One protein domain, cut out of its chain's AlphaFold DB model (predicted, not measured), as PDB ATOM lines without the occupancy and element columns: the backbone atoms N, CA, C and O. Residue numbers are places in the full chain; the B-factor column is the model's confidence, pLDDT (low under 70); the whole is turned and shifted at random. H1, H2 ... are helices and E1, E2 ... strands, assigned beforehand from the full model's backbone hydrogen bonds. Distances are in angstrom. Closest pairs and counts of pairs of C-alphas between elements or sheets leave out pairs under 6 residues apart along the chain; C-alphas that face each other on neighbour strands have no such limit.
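AT A GLANCE: This is residues 141 to 239 of the 405 residues of an uncharacterized protein of Clostridiales bacterium AF36-10 (UniProt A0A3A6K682). A twisted sheet of five strands, curled like part of a barrel, wraps partly round a single helix, H1, which packs in its hollow face against both edge strands, E1 and E5, and against E2. After H1, a long stretch with no named element, residues 218 to 239, turns back beside E1, where residues 221 to 222 pair with residues 144 to 145. The printed part has 99 residues with five named strands and one named helix, in the order E1 E2 E3 E4 E5 H1; the sheet's order is E1 - E2 - E3 - E4 - E5, antiparallel throughout, and the class is mixed, helices and strands. It is compact, with a radius of gyration of the C-alphas of 13.4 A and spans of 41 by 29 by 22 A.

HOW THE PARTS SIT: The sheet is a meander, each strand the antiparallel neighbour of the one before: E1, residues 141 to 146, E2, residues 149 to 158, E3, residues 166 to 170, E4, residues 176 to 182, and E5, residues 190 to 196. E2 bends by 50 degrees at residue 154; its residues 149 to 154 pair with E1 and its residues 155 to 158 with E3. In the hairpin of E1 and E2, N 144 and O 151 are 3.0 A apart, within hydrogen-bond range. In the hairpin of E2 and E3, N 156 and O 169 are at 2.9 A. N 168 and O 180 join the hairpin of E3 and E4 at 2.9 A, and N 179 and O 193 that of E4 and E5 at 2.9 A. E1 and E5 are apart. H1, residues 202 to 217, is on the sheet, two layers with the helix on one face. Its closest C-alphas to E1 are those of Ile 211 and Gly 146, 4.1 A apart; to E5, those of Ala 208 and Met 196, 6.3 A. In H1 every O i to N i+4 pair is within hydrogen-bond range.

IN THESE COORDINATES: E1 begins at C-alpha 141, (203.837, 179.020, 203.866), and measures 17.0 A. E2, the longest strand, measures 26.6 A, E3 13.9 A, E4 19.1 A and E5 19.6 A. H1 runs 22.8 A from C-alpha 202 at (198.333, 160.068, 212.903) to C-alpha 217 at (186.410, 165.602, 194.289).

THE WHOLE: The two C-alphas farthest apart are those of Ile 163 and Ala 202, at 41.4 A. The printed part has no cut, and no link between named elements is long. Residues 221 to 222 also pair with residues 225 to 226, antiparallel. Mean pLDDT of the printed part is 92.1; residues 231 to 232 are under 70.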
ATOM      1  N   PRO A 141     204.946 179.889 203.504       96.50
ATOM      2  CA  PRO A 141     203.837 179.020 203.866       96.50
ATOM      3  C   PRO A 141     202.652 179.205 202.912       96.50
ATOM      4  O   PRO A 141     202.327 180.324 202.510       96.50
ATOM      5  N   ILE A 142     201.973 178.106 202.605       95.62
ATOM      6  CA  ILE A 142     200.651 178.081 201.978       95.62
ATOM      7  C   ILE A 142     199.713 177.205 202.799       95.62
ATOM      8  O   ILE A 142     200.149 176.258 203.451       95.62
ATOM      9  N   GLU A 143     198.421 177.502 202.732       96.25
ATOM     10  CA  GLU A 143     197.388 176.677 203.349       96.25
ATOM     11  C   GLU A 143     196.717 175.797 202.291       96.25
ATOM     12  O   GLU A 143     196.339 176.277 201.217       96.25
ATOM     13  N   VAL A 144     196.553 174.514 202.607       96.69
ATOM     14  CA  VAL A 144     195.747 173.570 201.829       96.69
ATOM     15  C   VAL A 144     194.673 172.974 202.718       96.69
ATOM     16  O   VAL A 144     194.960 172.522 203.827       96.69
ATOM     17  N   THR A 145     193.429 172.978 202.243       97.25
ATOM     18  CA  THR A 145     192.285 172.535 203.048       97.25
ATOM     19  C   THR A 145     191.346 171.621 202.274       97.25
ATOM     20  O   THR A 145     191.281 171.652 201.043       97.25
ATOM     21  N   GLY A 146     190.609 170.794 203.012       96.31
ATOM     22  CA  GLY A 146     189.648 169.847 202.462       96.31
ATOM     23  C   GLY A 146     188.976 169.031 203.560       96.31
ATOM     24  O   GLY A 146     189.611 168.702 204.557       96.31
ATOM     25  N   ASN A 147     187.680 168.744 203.398       95.56
ATOM     26  CA  ASN A 147     186.871 167.949 204.334       95.56
ATOM     27  C   ASN A 147     186.990 168.371 205.819       95.56
ATOM     28  O   ASN A 147     186.946 167.537 206.717       95.56
ATOM     29  N   GLY A 148     187.149 169.671 206.094       95.88
ATOM     30  CA  GLY A 148     187.281 170.199 207.460       95.88
ATOM     31  C   GLY A 148     188.694 170.140 208.055       95.88
ATOM     32  O   GLY A 148     188.884 170.579 209.186       95.88
ATOM     33  N   PHE A 149     189.684 169.665 207.299       97.50
ATOM     34  CA  PHE A 149     191.094 169.657 207.687       97.50
ATOM     35  C   PHE A 149     191.880 170.758 206.972       97.50
ATOM     36  O   PHE A 149     191.540 171.162 205.857       97.50
ATOM     37  N   SER A 150     192.950 171.222 207.620       96.00
ATOM     38  CA  SER A 150     193.896 172.204 207.082       96.00
ATOM     39  C   SER A 150     195.330 171.778 207.394       96.00
ATOM     40  O   SER A 150     195.621 171.333 208.507       96.00
ATOM     41  N   LEU A 151     196.222 171.913 206.411       96.19
ATOM     42  CA  LEU A 151     197.666 171.773 206.576       96.19
ATOM     43  C   LEU A 151     198.367 173.024 206.044       96.19
ATOM     44  O   LEU A 151     198.026 173.549 204.984       96.19
ATOM     45  N   THR A 152     199.390 173.477 206.770       95.94
ATOM     46  CA  THR A 152     200.299 174.528 206.299       95.94
ATOM     47  C   THR A 152     201.543 173.884 205.701       95.94
ATOM     48  O   THR A 152     202.265 173.172 206.396       95.94
ATOM     49  N   LEU A 153     201.807 174.139 204.419       96.25
ATOM     50  CA  LEU A 153     202.957 173.598 203.695       96.25
ATOM     51  C   LEU A 153     203.957 174.711 203.388       96.25
ATOM     52  O   LEU A 153     203.564 175.785 202.937       96.25
ATOM     53  N   MET A 154     205.254 174.453 203.569       97.12
ATOM     54  CA  MET A 154     206.290 175.360 203.073       97.12
ATOM     55  C   MET A 154     206.579 175.038 201.613       97.12
ATOM     56  O   MET A 154     207.007 173.928 201.282       97.12
ATOM     57  N   VAL A 155     206.386 176.025 200.744       97.06
ATOM     58  CA  VAL A 155     206.623 175.907 199.305       97.06
ATOM     59  C   VAL A 155     207.656 176.911 198.825       97.06
ATOM     60  O   VAL A 155     207.896 177.944 199.448       97.06
ATOM     61  N   GLN A 156     208.263 176.620 197.683       97.19
ATOM     62  CA  GLN A 156     209.183 177.521 197.007       97.19
ATOM     63  C   GLN A 156     208.967 177.452 195.496       97.19
ATOM     64  O   GLN A 156     208.517 176.435 194.959       97.19
ATOM     65  N   ARG A 157     209.310 178.536 194.792       96.38
ATOM     66  CA  ARG A 157     209.450 178.488 193.336       96.38
ATOM     67  C   ARG A 157     210.484 177.434 192.937       96.38
ATOM     68  O   ARG A 157     211.526 177.301 193.573       96.38
ATOM     69  N   GLN A 158     210.183 176.712 191.867       96.31
ATOM     70  CA  GLN A 158     211.059 175.718 191.259       96.31
ATOM     71  C   GLN A 158     211.392 176.127 189.829       96.31
ATOM     72  O   GLN A 158     210.578 176.757 189.149       96.31
ATOM     73  N   ALA A 159     212.580 175.737 189.366       96.38
ATOM     74  CA  ALA A 159     212.997 176.021 188.004       96.38
ATOM     75  C   ALA A 159     212.078 175.311 186.997       96.38
ATOM     76  O   ALA A 159     211.707 174.146 187.176       96.38
ATOM     77  N   ILE A 160     211.707 176.021 185.935       96.44
ATOM     78  CA  ILE A 160     210.910 175.506 184.824       96.44
ATOM     79  C   ILE A 160     211.347 176.166 183.514       96.44
ATOM     80  O   ILE A 160     211.548 177.376 183.440       96.44
ATOM     81  N   ASN A 161     211.464 175.362 182.457       95.44
ATOM     82  CA  ASN A 161     211.761 175.840 181.108       95.44
ATOM     83  C   ASN A 161     210.505 176.491 180.499       95.44
ATOM     84  O   ASN A 161     209.756 175.844 179.767       95.44
ATOM     85  N   SER A 162     210.208 177.739 180.877       94.56
ATOM     86  CA  SER A 162     209.022 178.459 180.405       94.56
ATOM     87  C   SER A 162     209.173 179.978 180.459       94.56
ATOM     88  O   SER A 162     209.697 180.530 181.423       94.56
ATOM     89  N   ILE A 163     208.628 180.651 179.445       93.25
ATOM     90  CA  ILE A 163     208.473 182.113 179.382       93.25
ATOM     91  C   ILE A 163     207.164 182.611 180.016       93.25
ATOM     92  O   ILE A 163     207.067 183.781 180.355       93.25
ATOM     93  N   THR A 164     206.164 181.745 180.214       91.81
ATOM     94  CA  THR A 164     204.835 182.154 180.713       91.81
ATOM     95  C   THR A 164     204.414 181.460 181.998       91.81
ATOM     96  O   THR A 164     203.546 181.968 182.698       91.81
ATOM     97  N   LYS A 165     204.988 180.304 182.337       95.31
ATOM     98  CA  LYS A 165     204.532 179.490 183.468       95.31
ATOM     99  C   LYS A 165     205.470 179.587 184.656       95.31
ATOM    100  O   LYS A 165     206.687 179.624 184.514       95.31
ATOM    101  N   VAL A 166     204.874 179.527 185.836       95.81
ATOM    102  CA  VAL A 166     205.561 179.493 187.122       95.81
ATOM    103  C   VAL A 166     205.349 178.130 187.747       95.81
ATOM    104  O   VAL A 166     204.219 177.650 187.777       95.81
ATOM    105  N   LYS A 167     206.410 177.530 188.286       97.19
ATOM    106  CA  LYS A 167     206.329 176.285 189.046       97.19
ATOM    107  C   LYS A 167     206.599 176.551 190.520       97.19
ATOM    108  O   LYS A 167     207.564 177.237 190.856       97.19
ATOM    109  N   ILE A 168     205.752 176.017 191.390       97.06
ATOM    110  CA  ILE A 168     205.893 176.088 192.845       97.06
ATOM    111  C   ILE A 168     205.699 174.680 193.403       97.06
ATOM    112  O   ILE A 168     204.832 173.940 192.940       97.06
ATOM    113  N   GLY A 169     206.520 174.307 194.379       96.81
ATOM    114  CA  GLY A 169     206.480 172.984 194.984       96.81
ATOM    115  C   GLY A 169     206.805 173.008 196.465       96.81
ATOM    116  O   GLY A 169     207.455 173.935 196.950       96.81
ATOM    117  N   THR A 170     206.347 171.979 197.166       96.88
ATOM    118  CA  THR A 170     206.637 171.760 198.586       96.88
ATOM    119  C   THR A 170     208.127 171.487 198.779       96.88
ATOM    120  O   THR A 170     208.761 170.815 197.968       96.88
ATOM    121  N   VAL A 171     208.708 172.059 199.834       94.69
ATOM    122  CA  VAL A 171     210.135 171.899 200.175       94.69
ATOM    123  C   VAL A 171     210.356 171.377 201.594       94.69
ATOM    124  O   VAL A 171     211.457 170.941 201.928       94.69
ATOM    125  N   SER A 172     209.324 171.395 202.439       85.38
ATOM    126  CA  SER A 172     209.353 170.798 203.775       85.38
ATOM    127  C   SER A 172     208.876 169.349 203.757       85.38
ATOM    128  O   SER A 172     207.924 169.012 203.055       85.38
ATOM    129  N   LYS A 173     209.459 168.510 204.621       86.12
ATOM    130  CA  LYS A 173     208.855 167.217 204.961       86.12
ATOM    131  C   LYS A 173     207.484 167.466 205.590       86.12
ATOM    132  O   LYS A 173     207.391 168.201 206.567       86.12
ATOM    133  N   SER A 174     206.447 166.880 205.012       90.38
ATOM    134  CA  SER A 174     205.067 166.964 205.485       90.38
ATOM    135  C   SER A 174     204.294 165.745 204.983       90.38
ATOM    136  O   SER A 174     204.773 165.049 204.088       90.38
ATOM    137  N   ALA A 175     203.105 165.487 205.531       94.38
ATOM    138  CA  ALA A 175     202.245 164.383 205.092       94.38
ATOM    139  C   ALA A 175     201.654 164.577 203.679       94.38
ATOM    140  O   ALA A 175     201.026 163.663 203.139       94.38
ATOM    141  N   LEU A 176     201.843 165.752 203.070       95.44
ATOM    142  CA  LEU A 176     201.291 166.089 201.766       95.44
ATOM    143  C   LEU A 176     202.294 166.896 200.938       95.44
ATOM    144  O   LEU A 176     202.652 168.015 201.288       95.44
ATOM    145  N   ASP A 177     202.694 166.353 199.798       95.19
ATOM    146  CA  ASP A 177     203.461 167.074 198.794       95.19
ATOM    147  C   ASP A 177     202.513 167.694 197.760       95.19
ATOM    148  O   ASP A 177     201.681 167.019 197.147       95.19
ATOM    149  N   VAL A 178     202.641 169.007 197.584       95.00
ATOM    150  CA  VAL A 178     201.895 169.780 196.594       95.00
ATOM    151  C   VAL A 178     202.867 170.451 195.636       95.00
ATOM    152  O   VAL A 178     203.739 171.222 196.047       95.00
ATOM    153  N   ASN A 179     202.685 170.182 194.345       95.44
ATOM    154  CA  ASN A 179     203.441 170.763 193.244       95.44
ATOM    155  C   ASN A 179     202.475 171.312 192.199       95.44
ATOM    156  O   ASN A 179     201.642 170.576 191.676       95.44
ATOM    157  N   TYR A 180     202.605 172.584 191.839       94.44
ATOM    158  CA  TYR A 180     201.741 173.191 190.839       94.44
ATOM    159  C   TYR A 180     202.484 174.072 189.848       94.44
ATOM    160  O   TYR A 180     203.496 174.703 190.147       94.44
ATOM    161  N   THR A 181     201.959 174.088 188.627       96.00
ATOM    162  CA  THR A 181     202.378 174.986 187.556       96.00
ATOM    163  C   THR A 181     201.214 175.895 187.207       96.00
ATOM    164  O   THR A 181     200.130 175.403 186.900       96.00
ATOM    165  N   LEU A 182     201.436 177.205 187.254       93.69
ATOM    166  CA  LEU A 182     200.413 178.215 187.005       93.69
ATOM    167  C   LEU A 182     200.847 179.138 185.864       93.69
ATOM    168  O   LEU A 182     202.018 179.502 185.755       93.69
ATOM    169  N   GLU A 183     199.899 179.524 185.021       93.50
ATOM    170  CA  GLU A 183     200.081 180.591 184.039       93.50
ATOM    171  C   GLU A 183     199.453 181.882 184.603       93.50
ATOM    172  O   GLU A 183     198.232 181.936 184.740       93.50
ATOM    173  N   PRO A 184     200.237 182.902 185.005       87.88
ATOM    174  CA  PRO A 184     199.766 184.060 185.766       87.88
ATOM    175  C   PRO A 184     199.087 185.094 184.854       87.88
ATOM    176  O   PRO A 184     199.531 186.234 184.740       87.88
ATOM    177  N   LYS A 185     198.011 184.690 184.180       86.81
ATOM    178  CA  LYS A 185     197.180 185.540 183.320       86.81
ATOM    179  C   LYS A 185     195.697 185.286 183.581       86.81
ATOM    180  O   LYS A 185     195.331 184.277 184.185       86.81
ATOM    181  N   VAL A 186     194.840 186.197 183.123       78.81
ATOM    182  CA  VAL A 186     193.381 186.005 183.157       78.81
ATOM    183  C   VAL A 186     193.043 184.723 182.383       78.81
ATOM    184  O   VAL A 186     193.557 184.530 181.285       78.81
ATOM    185  N   GLU A 187     192.256 183.825 182.989       81.75
ATOM    186  CA  GLU A 187     191.950 182.472 182.468       81.75
ATOM    187  C   GLU A 187     193.171 181.540 182.297       81.75
ATOM    188  O   GLU A 187     193.130 180.551 181.563       81.75
ATOM    189  N   GLY A 188     194.271 181.830 182.994       82.44
ATOM    190  CA  GLY A 188     195.458 180.987 183.006       82.44
ATOM    191  C   GLY A 188     195.183 179.568 183.507       82.44
ATOM    192  O   GLY A 188     194.358 179.336 184.395       82.44
ATOM    193  N   LYS A 189     195.893 178.590 182.936       88.00
ATOM    194  CA  LYS A 189     195.764 177.185 183.339       88.00
ATOM    195  C   LYS A 189     196.588 176.900 184.595       88.00
ATOM    196  O   LYS A 189     197.752 177.294 184.684       88.00
ATOM    197  N   LEU A 190     195.991 176.156 185.524       89.75
ATOM    198  CA  LEU A 190     196.659 175.558 186.675       89.75
ATOM    199  C   LEU A 190     196.785 174.050 186.447       89.75
ATOM    200  O   LEU A 190     195.796 173.373 186.172       89.75
ATOM    201  N   THR A 191     197.991 173.521 186.601       91.94
ATOM    202  CA  THR A 191     198.233 172.084 186.736       91.94
ATOM    203  C   THR A 191     198.683 171.829 188.161       91.94
ATOM    204  O   THR A 191     199.739 172.318 188.555       91.94
ATOM    205  N   LEU A 192     197.884 171.091 188.925       91.75
ATOM    206  CA  LEU A 192     198.139 170.761 190.323       91.75
ATOM    207  C   LEU A 192     198.403 169.261 190.449       91.75
ATOM    208  O   LEU A 192     197.600 168.454 189.995       91.75
ATOM    209  N   ASN A 193     199.502 168.911 191.106       92.25
ATOM    210  CA  ASN A 193     199.812 167.561 191.548       92.25
ATOM    211  C   ASN A 193     199.819 167.549 193.073       92.25
ATOM    212  O   ASN A 193     200.471 168.383 193.704       92.25
ATOM    213  N   ILE A 194     199.093 166.595 193.645       92.50
ATOM    214  CA  ILE A 194     198.973 166.387 195.082       92.50
ATOM    215  C   ILE A 194     199.313 164.931 195.382       92.50
ATOM    216  O   ILE A 194     198.772 164.022 194.756       92.50
ATOM    217  N   THR A 195     200.242 164.710 196.306       92.94
ATOM    218  CA  THR A 195     200.740 163.379 196.662       92.94
ATOM    219  C   THR A 195     200.771 163.239 198.173       92.94
ATOM    220  O   THR A 195     201.280 164.109 198.871       92.94
ATOM    221  N   MET A 196     200.235 162.138 198.697       93.94
ATOM    222  CA  MET A 196     200.378 161.812 200.117       93.94
ATOM    223  C   MET A 196     201.792 161.301 200.391       93.94
ATOM    224  O   MET A 196     202.312 160.464 199.651       93.94
ATOM    225  N   CYS A 197     202.389 161.765 201.481       93.38
ATOM    226  CA  CYS A 197     203.714 161.357 201.927       93.38
ATOM    227  C   CYS A 197     203.636 160.699 203.313       93.38
ATOM    228  O   CYS A 197     202.718 160.997 204.081       93.38
ATOM    229  N   PRO A 198     204.586 159.814 203.665       91.31
ATOM    230  CA  PRO A 198     204.659 159.264 205.013       91.31
ATOM    231  C   PRO A 198     204.834 160.369 206.064       91.31
ATOM    232  O   PRO A 198     205.652 161.273 205.888       91.31
ATOM    233  N   SER A 199     204.108 160.259 207.175       93.50
ATOM    234  CA  SER A 199     204.289 161.073 208.380       93.50
ATOM    235  C   SER A 199     204.287 160.160 209.603       93.50
ATOM    236  O   SER A 199     203.690 159.088 209.573       93.50
ATOM    237  N   SER A 200     204.967 160.573 210.672       93.38
ATOM    238  CA  SER A 200     204.876 159.908 211.974       93.38
ATOM    239  C   SER A 200     203.622 160.294 212.749       93.38
ATOM    240  O   SER A 200     203.280 159.613 213.709       93.38
ATOM    241  N   SER A 201     202.921 161.354 212.340       95.62
ATOM    242  CA  SER A 201     201.714 161.832 213.009       95.62
ATOM    243  C   SER A 201     200.458 161.193 212.422       95.62
ATOM    244  O   SER A 201     200.185 161.309 211.220       95.62
ATOM    245  N   ALA A 202     199.644 160.581 213.286       96.56
ATOM    246  CA  ALA A 202     198.333 160.068 212.903       96.56
ATOM    247  C   ALA A 202     197.405 161.184 212.402       96.56
ATOM    248  O   ALA A 202     196.733 161.020 211.383       96.56
ATOM    249  N   TYR A 203     197.425 162.345 213.068       96.69
ATOM    250  CA  TYR A 203     196.619 163.500 212.672       96.69
ATOM    251  C   TYR A 203     197.016 164.034 211.296       96.69
ATOM    252  O   TYR A 203     196.148 164.234 210.451       96.69
ATOM    253  N   GLU A 204     198.312 164.241 211.039       96.62
ATOM    254  CA  GLU A 204     198.748 164.733 209.726       96.62
ATOM    255  C   GLU A 204     198.438 163.724 208.618       96.62
ATOM    256  O   GLU A 204     198.057 164.118 207.518       96.62
ATOM    257  N   THR A 205     198.549 162.426 208.913       96.44
ATOM    258  CA  THR A 205     198.200 161.360 207.971       96.44
ATOM    259  C   THR A 205     196.706 161.367 207.641       96.44
ATOM    260  O   THR A 205     196.340 161.277 206.468       96.44
ATOM    261  N   LEU A 206     195.838 161.518 208.647       97.44
ATOM    262  CA  LEU A 206     194.397 161.676 208.450       97.44
ATOM    263  C   LEU A 206     194.083 162.941 207.638       97.44
ATOM    264  O   LEU A 206     193.398 162.862 206.619       97.44
ATOM    265  N   ALA A 207     194.641 164.084 208.044       97.69
ATOM    266  CA  ALA A 207     194.444 165.365 207.374       97.69
ATOM    267  C   ALA A 207     194.871 165.305 205.901       97.69
ATOM    268  O   ALA A 207     194.131 165.749 205.027       97.69
ATOM    269  N   ALA A 208     196.022 164.699 205.599       97.38
ATOM    270  CA  ALA A 208     196.498 164.532 204.229       97.38
ATOM    271  C   ALA A 208     195.541 163.688 203.377       97.38
ATOM    272  O   ALA A 208     195.285 164.045 202.230       97.38
ATOM    273  N   LYS A 209     194.980 162.601 203.925       96.81
ATOM    274  CA  LYS A 209     194.011 161.748 203.213       96.81
ATOM    275  C   LYS A 209     192.694 162.469 202.939       96.81
ATOM    276  O   LYS A 209     192.153 162.364 201.839       96.81
ATOM    277  N   GLU A 210     192.202 163.216 203.919       97.62
ATOM    278  CA  GLU A 210     190.972 164.003 203.814       97.62
ATOM    279  C   GLU A 210     191.117 165.147 202.802       97.62
ATOM    280  O   GLU A 210     190.301 165.288 201.888       97.62
ATOM    281  N   ILE A 211     192.218 165.899 202.884       97.00
ATOM    282  CA  ILE A 211     192.551 166.954 201.922       97.00
ATOM    283  C   ILE A 211     192.723 166.359 200.520       97.00
ATOM    284  O   ILE A 211     192.144 166.872 199.562       97.00
ATOM    285  N   PHE A 212     193.457 165.250 200.382       95.69
ATOM    286  CA  PHE A 212     193.631 164.557 199.104       95.69
ATOM    287  C   PHE A 212     192.282 164.180 198.476       95.69
ATOM    288  O   PHE A 212     192.020 164.531 197.325       95.69
ATOM    289  N   ASN A 213     191.386 163.546 199.240       95.06
ATOM    290  CA  ASN A 213     190.046 163.199 198.767       95.06
ATOM    291  C   ASN A 213     189.244 164.433 198.326       95.06
ATOM    292  O   ASN A 213     188.581 164.378 197.287       95.06
ATOM    293  N   ALA A 214     189.330 165.547 199.059       94.50
ATOM    294  CA  ALA A 214     188.672 166.796 198.681       94.50
ATOM    295  C   ALA A 214     189.196 167.348 197.343       94.50
ATOM    296  O   ALA A 214     188.404 167.746 196.487       94.50
ATOM    297  N   PHE A 215     190.512 167.332 197.105       93.25
ATOM    298  CA  PHE A 215     191.087 167.755 195.820       93.25
ATOM    299  C   PHE A 215     190.647 166.856 194.659       93.25
ATOM    300  O   PHE A 215     190.275 167.366 193.602       93.25
ATOM    301  N   ILE A 216     190.608 165.535 194.857       91.31
ATOM    302  CA  ILE A 216     190.123 164.587 193.840       91.31
ATOM    303  C   ILE A 216     188.644 164.835 193.490       91.31
ATOM    304  O   ILE A 216     188.249 164.689 192.331       91.31
ATOM    305  N   ARG A 217     187.831 165.246 194.471       90.00
ATOM    306  CA  ARG A 217     186.410 165.602 194.289       90.00
ATOM    307  C   ARG A 217     186.193 167.025 193.750       90.00
ATOM    308  O   ARG A 217     185.074 167.362 193.379       90.00
ATOM    309  N   GLY A 218     187.245 167.841 193.648       90.75
ATOM    310  CA  GLY A 218     187.159 169.239 193.204       90.75
ATOM    311  C   GLY A 218     186.623 170.206 194.267       90.75
ATOM    312  O   GLY A 218     186.109 171.270 193.923       90.75
ATOM    313  N   GLU A 219     186.723 169.822 195.539       92.62
ATOM    314  CA  GLU A 219     186.240 170.560 196.713       92.62
ATOM    315  C   GLU A 219     187.392 171.106 197.579       92.62
ATOM    316  O   GLU A 219     187.169 171.953 198.443       92.62
ATOM    317  N   GLY A 220     188.627 170.651 197.339       94.69
ATOM    318  CA  GLY A 220     189.823 171.121 198.039       94.69
ATOM    319  C   GLY A 220     190.151 172.586 197.736       94.69
ATOM    320  O   GLY A 220     189.841 173.103 196.656       94.69
ATOM    321  N   THR A 221     190.803 173.263 198.684       95.62
ATOM    322  CA  THR A 221     191.226 174.660 198.514       95.62
ATOM    323  C   THR A 221     192.730 174.834 198.673       95.62
ATOM    324  O   THR A 221     193.377 174.149 199.467       95.62
ATOM    325  N   LEU A 222     193.279 175.767 197.898       94.31
ATOM    326  CA  LEU A 222     194.668 176.206 197.935       94.31
ATOM    327  C   LEU A 222     194.672 177.710 198.222       94.31
ATOM    328  O   LEU A 222     194.165 178.490 197.416       94.31
ATOM    329  N   CYS A 223     195.209 178.116 199.373       92.38
ATOM    330  CA  CYS A 223     195.182 179.502 199.859       92.38
ATOM    331  C   CYS A 223     193.767 180.121 199.831       92.38
ATOM    332  O   CYS A 223     193.585 181.263 199.410       92.38
ATOM    333  N   GLY A 224     192.752 179.340 200.217       92.38
ATOM    334  CA  GLY A 224     191.345 179.750 200.230       92.38
ATOM    335  C   GLY A 224     190.629 179.704 198.874       92.38
ATOM    336  O   GLY A 224     189.408 179.844 198.830       92.38
ATOM    337  N   ALA A 225     191.338 179.467 197.766       91.88
ATOM    338  CA  ALA A 225     190.727 179.301 196.450       91.88
ATOM    339  C   ALA A 225     190.380 177.829 196.189       91.88
ATOM    340  O   ALA A 225     191.255 176.963 196.224       91.88
ATOM    341  N   THR A 226     189.112 177.533 195.895       92.94
ATOM    342  CA  THR A 226     188.676 176.176 195.531       92.94
ATOM    343  C   THR A 226     189.261 175.758 194.187       92.94
ATOM    344  O   THR A 226     189.063 176.436 193.175       92.94
ATOM    345  N   ILE A 227     189.926 174.606 194.159       89.56
ATOM    346  CA  ILE A 227     190.502 174.042 192.942       89.56
ATOM    347  C   ILE A 227     189.556 172.977 192.397       89.56
ATOM    348  O   ILE A 227     189.429 171.885 192.947       89.56
ATOM    349  N   ARG A 228     188.887 173.299 191.287       85.94
ATOM    350  CA  ARG A 228     188.009 172.351 190.597       85.94
ATOM    351  C   ARG A 228     188.831 171.469 189.667       85.94
ATOM    352  O   ARG A 228     189.543 171.975 188.801       85.94
ATOM    353  N   SER A 229     188.709 170.158 189.836       76.81
ATOM    354  CA  SER A 229     189.293 169.198 188.902       76.81
ATOM    355  C   SER A 229     188.463 169.145 187.619       76.81
ATOM    356  O   SER A 229     187.240 169.005 187.665       76.81
ATOM    357  N   ASN A 230     189.135 169.205 186.470       72.69
ATOM    358  CA  ASN A 230     188.516 168.952 185.165       72.69
ATOM    359  C   ASN A 230     188.443 167.447 184.844       72.69
ATOM    360  O   ASN A 230     187.793 167.049 183.880       72.69
ATOM    361  N   GLU A 231     189.104 166.612 185.648       68.94
ATOM    362  CA  GLU A 231     189.173 165.163 185.486       68.94
ATOM    363  C   GLU A 231     188.362 164.453 186.571       68.94
ATOM    364  O   GLU A 231     188.445 164.777 187.760       68.94
ATOM    365  N   LYS A 232     187.596 163.434 186.169       65.50
ATOM    366  CA  LYS A 232     186.891 162.550 187.103       65.50
ATOM    367  C   LYS A 232     187.858 161.497 187.641       65.50
ATOM    368  O   LYS A 232     187.850 160.360 187.185       65.50
ATOM    369  N   ASN A 233     188.646 161.867 188.645       71.06
ATOM    370  CA  ASN A 233     189.622 160.978 189.285       71.06
ATOM    371  C   ASN A 233     189.069 160.261 190.530       71.06
ATOM    372  O   ASN A 233     189.835 159.794 191.364       71.06
ATOM    373  N   ILE A 234     187.740 160.138 190.653       74.25
ATOM    374  CA  ILE A 234     187.055 159.582 191.839       74.25
ATOM    375  C   ILE A 234     187.548 158.168 192.185       74.25
ATOM    376  O   ILE A 234     187.640 157.831 193.357       74.25
ATOM    377  N   ALA A 235     187.933 157.356 191.195       74.25
ATOM    378  CA  ALA A 235     188.479 156.016 191.438       74.25
ATOM    379  C   ALA A 235     189.777 156.015 192.273       74.25
ATOM    380  O   ALA A 235     190.126 154.989 192.848       74.25
ATOM    381  N   ASN A 236     190.470 157.154 192.361       82.12
ATOM    382  CA  ASN A 236     191.716 157.302 193.107       82.12
ATOM    383  C   ASN A 236     191.500 157.784 194.549       82.12
ATOM    384  O   ASN A 236     192.482 157.984 195.259       82.12
ATOM    385  N   THR A 237     190.258 158.014 194.997       90.62
ATOM    386  CA  THR A 237     190.012 158.440 196.383       90.62
ATOM    387  C   THR A 237     190.391 157.346 197.372       90.62
ATOM    388  O   THR A 237     190.141 156.164 197.137       90.62
ATOM    389  N   VAL A 238     190.911 157.756 198.524       94.25
ATOM    390  CA  VAL A 238     191.088 156.882 199.680       94.25
ATOM    391  C   VAL A 238     189.711 156.371 200.126       94.25
ATOM    392  O   VAL A 238     188.827 157.205 200.349       94.25
ATOM    393  N   PRO A 239     189.516 155.047 200.273       94.62
ATOM    394  CA  PRO A 239     188.243 154.476 200.706       94.62
ATOM    395  C   PRO A 239     187.789 155.003 202.070       94.62
ATOM    396  O   PRO A 239     188.597 155.146 202.992       94.62
TER     397      PRO A 239